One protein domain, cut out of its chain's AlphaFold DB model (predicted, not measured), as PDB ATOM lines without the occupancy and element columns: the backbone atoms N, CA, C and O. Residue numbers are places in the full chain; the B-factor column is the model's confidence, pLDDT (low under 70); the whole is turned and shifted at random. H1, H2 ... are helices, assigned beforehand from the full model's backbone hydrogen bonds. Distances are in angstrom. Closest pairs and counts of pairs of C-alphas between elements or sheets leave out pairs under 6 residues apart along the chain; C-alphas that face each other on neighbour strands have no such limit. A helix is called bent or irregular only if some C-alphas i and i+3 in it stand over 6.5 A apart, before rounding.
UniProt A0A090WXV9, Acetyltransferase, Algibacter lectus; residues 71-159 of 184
ATOM      1  N   SER A  71      59.115 -12.769  49.209       89.25
ATOM      2  CA  SER A  71      59.229 -12.059  47.933       89.25
ATOM      3  C   SER A  71      57.961 -12.215  47.096       89.25
ATOM      4  O   SER A  71      57.212 -13.185  47.264       89.25
ATOM      5  N   LEU A  72      57.751 -11.291  46.150       89.38
ATOM      6  CA  LEU A  72      56.641 -11.362  45.193       89.38
ATOM      7  C   LEU A  72      56.690 -12.649  44.363       89.38
ATOM      8  O   LEU A  72      55.670 -13.316  44.202       89.38
ATOM      9  N   LEU A  73      57.879 -13.060  43.913       92.31
ATOM     10  CA  LEU A  73      58.051 -14.306  43.163       92.31
ATOM     11  C   LEU A  73      57.609 -15.528  43.982       92.31
ATOM     12  O   LEU A  73      56.922 -16.408  43.464       92.31
ATOM     13  N   GLN A  74      57.953 -15.577  45.274       92.88
ATOM     14  CA  GLN A  74      57.522 -16.664  46.153       92.88
ATOM     15  C   GLN A  74      55.997 -16.673  46.337       92.88
ATOM     16  O   GLN A  74      55.390 -17.746  46.353       92.88
ATOM     17  N   TYR A  75      55.380 -15.497  46.467       93.31
ATOM     18  CA  TYR A  75      53.929 -15.356  46.554       93.31
ATOM     19  C   TYR A  75      53.237 -15.879  45.288       93.31
ATOM     20  O   TYR A  75      52.399 -16.779  45.387       93.31
ATOM     21  N   TYR A  76      53.640 -15.404  44.104       94.75
ATOM     22  CA  TYR A  76      53.057 -15.854  42.839       94.75
ATOM     23  C   TYR A  76      53.293 -17.347  42.612       94.75
ATOM     24  O   TYR A  76      52.343 -18.051  42.290       94.75
ATOM     25  N   LYS A  77      54.488 -17.885  42.896       95.06
ATOM     26  CA  LYS A  77      54.761 -19.329  42.764       95.06
ATOM     27  C   LYS A  77      53.782 -20.186  43.574       95.06
ATOM     28  O   LYS A  77      53.219 -21.135  43.037       95.06
ATOM     29  N   LYS A  78      53.529 -19.839  44.844       92.88
ATOM     30  CA  LYS A  78      52.556 -20.555  45.697       92.88
ATOM     31  C   LYS A  78      51.142 -20.516  45.109       92.88
ATOM     32  O   LYS A  78      50.404 -21.488  45.222       92.88
ATOM     33  N   ARG A  79      50.758 -19.394  44.496       93.31
ATOM     34  CA  ARG A  79      49.426 -19.188  43.915       93.31
ATOM     35  C   ARG A  79      49.257 -19.896  42.577       93.31
ATOM     36  O   ARG A  79      48.233 -20.533  42.361       93.31
ATOM     37  N   MET A  80      50.282 -19.878  41.731       94.19
ATOM     38  CA  MET A  80      50.289 -20.604  40.460       94.19
ATOM     39  C   MET A  80      50.237 -22.111  40.678       94.19
ATOM     40  O   MET A  80      49.400 -22.770  40.074       94.19
ATOM     41  N   LEU A  81      51.019 -22.642  41.622       94.69
ATOM     42  CA  LEU A  81      50.968 -24.063  41.985       94.69
ATOM     43  C   LEU A  81      49.642 -24.487  42.627       94.69
ATOM     44  O   LEU A  81      49.325 -25.670  42.639       94.69
ATOM     45  N   ARG A  82      48.860 -23.545  43.161       92.00
ATOM     46  CA  ARG A  82      47.516 -23.827  43.673       92.00
ATOM     47  C   ARG A  82      46.465 -23.848  42.559       92.00
ATOM     48  O   ARG A  82      45.539 -24.643  42.633       92.00
ATOM     49  N   LEU A  83      46.589 -22.963  41.570       93.00
ATOM     50  CA  LEU A  83      45.561 -22.725  40.554       93.00
ATOM     51  C   LEU A  83      45.739 -23.604  39.308       93.00
ATOM     52  O   LEU A  83      44.814 -24.290  38.883       93.00
ATOM     53  N   PHE A  84      46.943 -23.588  38.732       94.94
ATOM     54  CA  PHE A  84      47.206 -24.173  37.418       94.94
ATOM     55  C   PHE A  84      47.111 -25.700  37.377       94.94
ATOM     56  O   PHE A  84      46.567 -26.195  36.397       94.94
ATOM     57  N   PRO A  85      47.567 -26.472  38.386       95.81
ATOM     58  CA  PRO A  85      47.457 -27.929  38.318       95.81
ATOM     59  C   PRO A  85      46.007 -28.408  38.234       95.81
ATOM     60  O   PRO A  85      45.678 -29.223  37.378       95.81
ATOM     61  N   ALA A  86      45.125 -27.857  39.074       94.81
ATOM     62  CA  ALA A  86      43.706 -28.199  39.057       94.81
ATOM     63  C   ALA A  86      43.028 -27.748  37.752       94.81
ATOM     64  O   ALA A  86      42.276 -28.518  37.159       94.81
ATOM     65  N   LEU A  87      43.342 -26.534  37.277       95.62
ATOM     66  CA  LEU A  87      42.839 -26.024  36.000       95.62
ATOM     67  C   LEU A  87      43.265 -26.913  34.826       95.62
ATOM     68  O   LEU A  87      42.429 -27.288  34.012       95.62
ATOM     69  N   LEU A  88      44.547 -27.277  34.747       96.12
ATOM     70  CA  LEU A  88      45.081 -28.111  33.673       96.12
ATOM     71  C   LEU A  88      44.385 -29.472  33.646       96.12
ATOM     72  O   LEU A  88      43.925 -29.897  32.594       96.12
ATOM     73  N   VAL A  89      44.268 -30.133  34.802       96.88
ATOM     74  CA  VAL A  89      43.602 -31.439  34.903       96.88
ATOM     75  C   VAL A  89      42.144 -31.345  34.450       96.88
ATOM     76  O   VAL A  89      41.721 -32.150  33.626       96.88
ATOM     77  N   LEU A  90      41.398 -30.336  34.914       96.38
ATOM     78  CA  LEU A  90      40.011 -30.113  34.494       96.38
ATOM     79  C   LEU A  90      39.898 -29.908  32.975       96.38
ATOM     80  O   LEU A  90      39.044 -30.517  32.327       96.38
ATOM     81  N   LEU A  91      40.750 -29.054  32.398       96.50
ATOM     82  CA  LEU A  91      40.715 -28.752  30.969       96.50
ATOM     83  C   LEU A  91      41.101 -29.968  30.123       96.50
ATOM     84  O   LEU A  91      40.447 -30.229  29.118       96.50
ATOM     85  N   LEU A  92      42.101 -30.747  30.543       96.62
ATOM     86  CA  LEU A  92      42.487 -31.984  29.862       96.62
ATOM     87  C   LEU A  92      41.362 -33.018  29.900       96.62
ATOM     88  O   LEU A  92      41.029 -33.581  28.862       96.62
ATOM     89  N   ILE A  93      40.737 -33.224  31.063       97.19
ATOM     90  CA  ILE A  93      39.565 -34.100  31.181       97.19
ATOM     91  C   ILE A  93      38.459 -33.621  30.238       97.19
ATOM     92  O   ILE A  93      37.890 -34.425  29.508       97.19
ATOM     93  N   THR A  94      38.194 -32.314  30.194       95.81
ATOM     94  CA  THR A  94      37.165 -31.744  29.317       95.81
ATOM     95  C   THR A  94      37.463 -32.026  27.845       95.81
ATOM     96  O   THR A  94      36.601 -32.539  27.141       95.81
ATOM     97  N   VAL A  95      38.686 -31.757  27.382       95.25
ATOM     98  CA  VAL A  95      39.100 -32.001  25.990       95.25
ATOM     99  C   VAL A  95      39.024 -33.488  25.637       95.25
ATOM    100  O   VAL A  95      38.600 -33.823  24.539       95.25
ATOM    101  N   VAL A  96      39.372 -34.387  26.561       96.06
ATOM    102  CA  VAL A  96      39.258 -35.837  26.338       96.06
ATOM    103  C   VAL A  96      37.799 -36.293  26.284       96.06
ATOM    104  O   VAL A  96      37.472 -37.149  25.471       96.06
ATOM    105  N   VAL A  97      36.918 -35.739  27.120       96.06
ATOM    106  CA  VAL A  97      35.511 -36.170  27.219       96.06
ATOM    107  C   VAL A  97      34.644 -35.605  26.091       96.06
ATOM    108  O   VAL A  97      33.763 -36.303  25.597       96.06
ATOM    109  N   VAL A  98      34.890 -34.368  25.653       95.69
ATOM    110  CA  VAL A  98      34.065 -33.667  24.651       95.69
ATOM    111  C   VAL A  98      33.830 -34.467  23.358       95.69
ATOM    112  O   VAL A  98      32.677 -34.538  22.939       95.69
ATOM    113  N   PRO A  99      34.829 -35.137  22.748       94.50
ATOM    114  CA  PRO A  99      34.612 -35.988  21.578       94.50
ATOM    115  C   PRO A  99      33.560 -37.092  21.762       94.50
ATOM    116  O   PRO A  99      32.914 -37.468  20.789       94.50
ATOM    117  N   PHE A 100      33.364 -37.600  22.983       93.44
ATOM    118  CA  PHE A 100      32.392 -38.663  23.276       93.44
ATOM    119  C   PHE A 100      30.956 -38.154  23.429       93.44
ATOM    120  O   PHE A 100      30.016 -38.940  23.341       93.44
ATOM    121  N   VAL A 101      30.782 -36.855  23.677       93.25
ATOM    122  CA  VAL A 101      29.475 -36.206  23.869       93.25
ATOM    123  C   VAL A 101      29.149 -35.202  22.759       93.25
ATOM    124  O   VAL A 101      28.151 -34.494  22.839       93.25
ATOM    125  N   TYR A 102      29.990 -35.121  21.728       94.44
ATOM    126  CA  TYR A 102      29.813 -34.223  20.595       94.44
ATOM    127  C   TYR A 102      28.704 -34.728  19.662       94.44
ATOM    128  O   TYR A 102      28.760 -35.842  19.148       94.44
ATOM    129  N   THR A 103      27.714 -33.878  19.415       92.31
ATOM    130  CA  THR A 103      26.554 -34.105  18.546       92.31
ATOM    131  C   THR A 103      26.536 -33.182  17.322       92.31
ATOM    132  O   THR A 103      25.530 -33.122  16.616       92.31
ATOM    133  N   GLY A 104      27.599 -32.407  17.083       88.12
ATOM    134  CA  GLY A 104      27.703 -31.524  15.920       88.12
ATOM    135  C   GLY A 104      28.001 -32.272  14.615       88.12
ATOM    136  O   GLY A 104      28.294 -33.467  14.599       88.12
ATOM    137  N   VAL A 105      27.948 -31.555  13.491       87.19
ATOM    138  CA  VAL A 105      28.233 -32.133  12.168       87.19
ATOM    139  C   VAL A 105      29.746 -32.247  11.957       87.19
ATOM    140  O   VAL A 105      30.492 -31.304  12.220       87.19
ATOM    141  N   GLY A 106      30.203 -33.394  11.449       89.00
ATOM    142  CA  GLY A 106      31.611 -33.639  11.130       89.00
ATOM    143  C   GLY A 106      32.470 -34.015  12.341       89.00
ATOM    144  O   GLY A 106      31.973 -34.436  13.380       89.00
ATOM    145  N   SER A 107      33.791 -33.905  12.190       91.69
ATOM    146  CA  SER A 107      34.743 -34.221  13.260       91.69
ATOM    147  C   SER A 107      34.870 -33.065  14.248       91.69
ATOM    148  O   SER A 107      35.105 -31.925  13.845       91.69
ATOM    149  N   VAL A 108      34.826 -33.370  15.547       92.81
ATOM    150  CA  VAL A 108      35.088 -32.400  16.625       92.81
ATOM    151  C   VAL A 108      36.471 -31.748  16.501       92.81
ATOM    152  O   VAL A 108      36.649 -30.588  16.856       92.81
ATOM    153  N   PHE A 109      37.451 -32.449  15.921       93.00
ATOM    154  CA  PHE A 109      38.805 -31.928  15.720       93.00
ATOM    155  C   PHE A 109      38.892 -30.849  14.633       93.00
ATOM    156  O   PHE A 109      39.872 -30.113  14.595       93.00
ATOM    157  N   SER A 110      37.873 -30.727  13.779       92.75
ATOM    158  CA  SER A 110      37.753 -29.630  12.811       92.75
ATOM    159  C   SER A 110      36.988 -28.432  13.382       92.75
ATOM    160  O   SER A 110      36.908 -27.388  12.737       92.75
ATOM    161  N   ASN A 111      36.405 -28.565  14.578       93.94
ATOM    162  CA  ASN A 111      35.611 -27.517  15.200       93.94
ATOM    163  C   ASN A 111      36.524 -26.457  15.842       93.94
ATOM    164  O   ASN A 111      37.274 -26.730  16.781       93.94
ATOM    165  N   SER A 112      36.421 -25.217  15.356       94.56
ATOM    166  CA  SER A 112      37.214 -24.082  15.846       94.56
ATOM    167  C   SER A 112      36.982 -23.789  17.334       94.56
ATOM    168  O   SER A 112      37.928 -23.487  18.064       94.56
ATOM    169  N   THR A 113      35.747 -23.934  17.829       94.62
ATOM    170  CA  THR A 113      35.428 -23.708  19.250       94.62
ATOM    171  C   THR A 113      36.029 -24.784  20.150       94.62
ATOM    172  O   THR A 113      36.488 -24.471  21.243       94.62
ATOM    173  N   TYR A 114      36.130 -26.030  19.680       95.62
ATOM    174  CA  TYR A 114      36.816 -27.096  20.411       95.62
ATOM    175  C   TYR A 114      38.326 -26.837  20.501       95.62
ATOM    176  O   TYR A 114      38.899 -26.878  21.591       95.62
ATOM    177  N   LEU A 115      38.964 -26.497  19.376       95.19
ATOM    178  CA  LEU A 115      40.406 -26.231  19.323       95.19
ATOM    179  C   LEU A 115      40.810 -24.992  20.134       95.19
ATOM    180  O   LEU A 115      41.871 -24.976  20.758       95.19
ATOM    181  N   SER A 116      39.961 -23.965  20.155       96.12
ATOM    182  CA  SER A 116      40.200 -22.736  20.918       96.12
ATOM    183  C   SER A 116      39.856 -22.853  22.410       96.12
ATOM    184  O   SER A 116      40.367 -22.066  23.209       96.12
ATOM    185  N   TYR A 117      39.096 -23.874  22.830       95.56
ATOM    186  CA  TYR A 117      38.645 -24.035  24.218       95.56
ATOM    187  C   TYR A 117      39.796 -24.121  25.231       95.56
ATOM    188  O   TYR A 117      39.798 -23.416  26.244       95.56
ATOM    189  N   LEU A 118      40.784 -24.980  24.968       95.50
ATOM    190  CA  LEU A 118      41.944 -25.167  25.842       95.50
ATOM    191  C   LEU A 118      42.812 -23.893  25.949       95.50
ATOM    192  O   LEU A 118      43.028 -23.441  27.077       95.50
ATOM    193  N   PRO A 119      43.293 -23.282  24.841       95.25
ATOM    194  CA  PRO A 119      44.132 -22.085  24.917       95.25
ATOM    195  C   PRO A 119      43.390 -20.866  25.489       95.25
ATOM    196  O   PRO A 119      43.981 -20.087  26.240       95.25
ATOM    197  N   ASN A 120      42.090 -20.713  25.221       94.75
ATOM    198  CA  ASN A 120      41.316 -19.606  25.782       94.75
ATOM    199  C   ASN A 120      41.161 -19.734  27.300       94.75
ATOM    200  O   ASN A 120      41.397 -18.766  28.024       94.75
ATOM    201  N   ASN A 121      40.833 -20.922  27.811       95.25
ATOM    202  CA  ASN A 121      40.625 -21.108  29.247       95.25
ATOM    203  C   ASN A 121      41.934 -21.188  30.052       95.25
ATOM    204  O   ASN A 121      41.971 -20.712  31.188       95.25
ATOM    205  N   ILE A 122      43.029 -21.712  29.482       94.75
ATOM    206  CA  ILE A 122      44.334 -21.732  30.170       94.75
ATOM    207  C   ILE A 122      44.929 -20.324  30.332       94.75
ATOM    208  O   ILE A 122      45.672 -20.078  31.281       94.75
ATOM    209  N   SER A 123      44.558 -19.379  29.455       93.31
ATOM    210  CA  SER A 123      44.951 -17.967  29.560       93.31
ATOM    211  C   SER A 123      44.323 -17.235  30.757       93.31
ATOM    212  O   SER A 123      44.708 -16.104  31.053       93.31
ATOM    213  N   LEU A 124      43.352 -17.863  31.440       89.25
ATOM    214  CA  LEU A 124      42.504 -17.326  32.514       89.25
ATOM    215  C   LEU A 124      41.543 -16.211  32.074       89.25
ATOM    216  O   LEU A 124      40.388 -16.203  32.493       89.25
ATOM    217  N   PHE A 125      41.984 -15.273  31.235       90.12
ATOM    218  CA  PHE A 125      41.196 -14.100  30.844       90.12
ATOM    219  C   PHE A 125      40.318 -14.325  29.612       90.12
ATOM    220  O   PHE A 125      39.292 -13.661  29.484       90.12
ATOM    221  N   GLY A 126      40.671 -15.281  28.750       88.62
ATOM    222  CA  GLY A 126      39.931 -15.586  27.524       88.62
ATOM    223  C   GLY A 126      38.628 -16.368  27.711       88.62
ATOM    224  O   GLY A 126      38.031 -16.698  26.698       88.62
ATOM    225  N   PHE A 127      38.228 -16.683  28.956       91.81
ATOM    226  CA  PHE A 127      37.077 -17.522  29.355       91.81
ATOM    227  C   PHE A 127      36.142 -17.940  28.210       91.81
ATOM    228  O   PHE A 127      35.389 -17.128  27.672       91.81
ATOM    229  N   GLN A 128      36.126 -19.239  27.925       94.19
ATOM    230  CA  GLN A 128      35.237 -19.831  26.938       94.19
ATOM    231  C   GLN A 128      34.425 -20.941  27.603       94.19
ATOM    232  O   GLN A 128      34.943 -22.015  27.906       94.19
ATOM    233  N   GLY A 129      33.140 -20.677  27.841       91.50
ATOM    234  CA  GLY A 129      32.248 -21.624  28.511       91.50
ATOM    235  C   GLY A 129      31.664 -22.702  27.597       91.50
ATOM    236  O   GLY A 129      31.291 -23.761  28.095       91.50
ATOM    237  N   VAL A 130      31.587 -22.454  26.288       94.56
ATOM    238  CA  VAL A 130      30.806 -23.257  25.333       94.56
ATOM    239  C   VAL A 130      31.707 -23.829  24.236       94.56
ATOM    240  O   VAL A 130      32.659 -23.181  23.795       94.56
ATOM    241  N   ILE A 131      31.381 -25.047  23.804       94.56
ATOM    242  CA  ILE A 131      31.876 -25.668  22.574       94.56
ATOM    243  C   ILE A 131      30.639 -25.986  21.741       94.56
ATOM    244  O   ILE A 131      29.731 -26.669  22.224       94.56
ATOM    245  N   GLU A 132      30.591 -25.454  20.524       93.81
ATOM    246  CA  GLU A 132      29.493 -25.702  19.589       93.81
ATOM    247  C   GLU A 132      29.389 -27.202  19.316       93.81
ATOM    248  O   GLU A 132      30.401 -27.869  19.108       93.81
ATOM    249  N   GLY A 133      28.176 -27.741  19.330       90.62
ATOM    250  CA  GLY A 133      27.895 -29.147  19.083       90.62
ATOM    251  C   GLY A 133      27.988 -30.068  20.300       90.62
ATOM    252  O   GLY A 133      27.960 -31.270  20.094       90.62
ATOM    253  N   VAL A 134      28.101 -29.578  21.542       91.56
ATOM    254  CA  VAL A 134      28.097 -30.447  22.749       91.56
ATOM    255  C   VAL A 134      26.798 -30.334  23.551       91.56
ATOM    256  O   VAL A 134      26.149 -31.334  23.834       91.56
ATOM    257  N   PHE A 135      26.396 -29.115  23.915       92.56
ATOM    258  CA  PHE A 135      25.218 -28.860  24.758       92.56
ATOM    259  C   PHE A 135      24.236 -27.879  24.116       92.56
ATOM    260  O   PHE A 135      23.484 -27.202  24.812       92.56
ATOM    261  N   ASP A 136      24.221 -27.783  22.787       89.56
ATOM    262  CA  ASP A 136      23.408 -26.783  22.086       89.56
ATOM    263  C   ASP A 136      21.901 -26.957  22.276       89.56
ATOM    264  O   ASP A 136      21.165 -25.972  22.180       89.56
ATOM    265  N   THR A 137      21.463 -28.179  22.576       89.31
ATOM    266  CA  THR A 137      20.069 -28.539  22.861       89.31
ATOM    267  C   THR A 137      19.682 -28.369  24.332       89.31
ATOM    268  O   THR A 137      18.496 -28.421  24.652       89.31
ATOM    269  N   ASN A 138      20.645 -28.151  25.233       89.69
ATOM    270  CA  ASN A 138      20.377 -27.983  26.659       89.69
ATOM    271  C   ASN A 138      19.996 -26.533  26.990       89.69
ATOM    272  O   ASN A 138      20.468 -25.586  26.360       89.69
ATOM    273  N   HIS A 139      19.210 -26.353  28.058       88.44
ATOM    274  CA  HIS A 139      18.874 -25.027  28.601       88.44
ATOM    275  C   HIS A 139      20.119 -24.229  29.011       88.44
ATOM    276  O   HIS A 139      20.157 -23.008  28.869       88.44
ATOM    277  N   TYR A 140      21.154 -24.925  29.485       87.62
ATOM    278  CA  TYR A 140      22.438 -24.343  29.843       87.62
ATOM    279  C   TYR A 140      23.555 -24.992  29.028       87.62
ATOM    280  O   TYR A 140      23.782 -26.199  29.107       87.62
ATOM    281  N   LYS A 141      24.252 -24.174  28.235       92.00
ATOM    282  CA  LYS A 141      25.220 -24.647  27.231       92.00
ATOM    283  C   LYS A 141      26.663 -24.704  27.729       92.00
ATOM    284  O   LYS A 141      27.525 -25.254  27.048       92.00
ATOM    285  N   ALA A 142      26.961 -24.084  28.874       92.25
ATOM    286  CA  ALA A 142      28.339 -23.989  29.336       92.25
ATOM    287  C   ALA A 142      28.802 -25.309  29.969       92.25
ATOM    288  O   ALA A 142      28.160 -25.822  30.880       92.25
ATOM    289  N   ILE A 143      29.946 -25.821  29.514       93.19
ATOM    290  CA  ILE A 143      30.518 -27.095  29.972       93.19
ATOM    291  C   ILE A 143      31.084 -26.947  31.383       93.19
ATOM    292  O   ILE A 143      30.732 -27.684  32.295       93.19
ATOM    293  N   ASN A 144      31.945 -25.947  31.567       92.69
ATOM    294  CA  ASN A 144      32.551 -25.613  32.850       92.69
ATOM    295  C   ASN A 144      32.197 -24.169  33.199       92.69
ATOM    296  O   ASN A 144      33.057 -23.286  33.210       92.69
ATOM    297  N   GLY A 145      30.907 -23.927  33.450       88.50
ATOM    298  CA  GLY A 145      30.387 -22.592  33.750       88.50
ATOM    299  C   GLY A 145      31.173 -21.897  34.859       88.50
ATOM    300  O   GLY A 145      31.491 -20.726  34.711       88.50
ATOM    301  N   SER A 146      31.599 -22.634  35.892       89.38
ATOM    302  CA  SER A 146      32.365 -22.126  37.039       89.38
ATOM    303  C   SER A 146      33.740 -21.534  36.699       89.38
ATOM    304  O   SER A 146      34.251 -20.744  37.489       89.38
ATOM    305  N   LEU A 147      34.334 -21.833  35.534       92.50
ATOM    306  CA  LEU A 147      35.646 -21.288  35.151       92.50
ATOM    307  C   LEU A 147      35.666 -19.760  35.110       92.50
ATOM    308  O   LEU A 147      36.715 -19.159  35.324       92.50
ATOM    309  N   TRP A 148      34.518 -19.110  34.911       91.75
ATOM    310  CA  TRP A 148      34.433 -17.651  34.874       91.75
ATOM    311  C   TRP A 148      34.926 -16.978  36.166       91.75
ATOM    312  O   TRP A 148      35.382 -15.837  36.112       91.75
ATOM    313  N   THR A 149      34.880 -17.658  37.320       90.50
ATOM    314  CA  THR A 149      35.323 -17.084  38.601       90.50
ATOM    315  C   THR A 149      36.844 -17.041  38.727       90.50
ATOM    316  O   THR A 149      37.376 -16.216  39.473       90.50
ATOM    317  N   ILE A 150      37.563 -17.892  37.984       91.44
ATOM    318  CA  ILE A 150      39.013 -18.074  38.125       91.44
ATOM    319  C   ILE A 150      39.790 -16.799  37.791       91.44
ATOM    320  O   ILE A 150      40.760 -16.453  38.468       91.44
ATOM    321  N   ARG A 151      39.314 -16.054  36.787       91.75
ATOM    322  CA  ARG A 151      39.919 -14.790  36.357       91.75
ATOM    323  C   ARG A 151      39.880 -13.752  37.471       91.75
ATOM    324  O   ARG A 151      40.871 -13.074  37.697       91.75
ATOM    325  N   TYR A 152      38.783 -13.691  38.227       91.25
ATOM    326  CA  TYR A 152      38.639 -12.763  39.347       91.25
ATOM    327  C   TYR A 152      39.514 -13.165  40.532       91.25
ATOM    328  O   TYR A 152      40.093 -12.293  41.176       91.25
ATOM    329  N   GLU A 153      39.655 -14.466  40.815       91.31
ATOM    330  CA  GLU A 153      40.594 -14.931  41.841       91.31
ATOM    331  C   GLU A 153      42.032 -14.533  41.475       91.31
ATOM    332  O   GLU A 153      42.761 -13.991  42.310       91.31
ATOM    333  N   PHE A 154      42.423 -14.718  40.213       92.75
ATOM    334  CA  PHE A 154      43.737 -14.300  39.734       92.75
ATOM    335  C   PHE A 154      43.916 -12.773  39.759       92.75
ATOM    336  O   PHE A 154      44.945 -12.284  40.231       92.75
ATOM    337  N   THR A 155      42.907 -11.996  39.352       92.31
ATOM    338  CA  THR A 155      42.910 -10.531  39.493       92.31
ATOM    339  C   THR A 155      43.091 -10.115  40.952       92.31
ATOM    340  O   THR A 155      43.887  -9.223  41.237       92.31
ATOM    341  N   LEU A 156      42.428 -10.787  41.896       91.62
ATOM    342  CA  LEU A 156      42.574 -10.508  43.324       91.62
ATOM    343  C   LEU A 156      44.008 -10.761  43.811       91.62
ATOM    344  O   LEU A 156      44.509 -10.015  44.657       91.62
ATOM    345  N   TYR A 157      44.704 -11.755  43.246       93.12
ATOM    346  CA  TYR A 157      46.121 -11.977  43.546       93.12
ATOM    347  C   TYR A 157      46.986 -10.777  43.155       93.12
ATOM    348  O   TYR A 157      47.864 -10.392  43.934       93.12
ATOM    349  N   ILE A 158      46.720 -10.193  41.983       92.50
ATOM    350  CA  ILE A 158      47.426  -9.021  41.451       92.50
ATOM    351  C   ILE A 158      47.094  -7.779  42.284       92.50
ATOM    352  O   ILE A 158      48.002  -7.091  42.750       92.50
ATOM    353  N   VAL A 159      45.806  -7.519  42.532       90.75
ATOM    354  CA  VAL A 159      45.337  -6.348  43.290       90.75
ATOM    355  C   VAL A 159      45.929  -6.333  44.698       90.75
ATOM    356  O   VAL A 159      46.487  -5.321  45.117       90.75
TER     357      VAL A 159
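What this domain is: This is residues 71 to 159 of the 184 residues of the protein "Acetyltransferase" of Algibacter lectus (UniProt A0A090WXV9). A long helix, H1, makes most of a rod's length; H2 folds back beside its second arm, and H3, after a long loop, runs back near its first. The 89 printed residues include three named helices, H1, H2, H3, and no named strand: all helix. It is only just loose, close to compact (radius of gyration of the C-alphas 14.9 A), spanning 51 by 23 by 17 A.

Where its parts are: Find C-alpha 72 at (56.641, -11.362, 45.193): H1, residues 72 to 101, begins there, assigned by hydrogen bonds as one helix but bent, C-alphas 82 and 85 being 6.7 A apart. Its arms are H1a, residues 72 to 82, 15.5 A, and H1b, residues 85 to 101, 24.5 A, irregular at C-alphas 96 and 99, 6.7 A apart. H2, residues 112 to 122, 16.2 A, is only just irregular, C-alphas 115 and 118 being 6.8 A apart. H3, residues 145 to 159, 24.0 A, ends at (45.337, -6.348, 43.290).

How they stand to each other: H1b touches H2 as a helical hairpin, closest C-alphas Leu 91 and Leu 118, 6.4 A. H3 is close but not clearly touching to H1a, closest C-alphas Arg 79 and Tyr 157, 7.9 A, opposite ways. Every O i to N i+4 pair is within hydrogen-bond range in H1a, but 10 of 13 in H1b, 5 of 7 in H2, 7 of 11 in H3.

The domain as a whole: The C-alphas farthest apart, Ser 71 and Val 105, are 51.4 A apart. The printed part has no cut; the link from H2 to H3 is long, and no printed residue is under 70 in pLDDT.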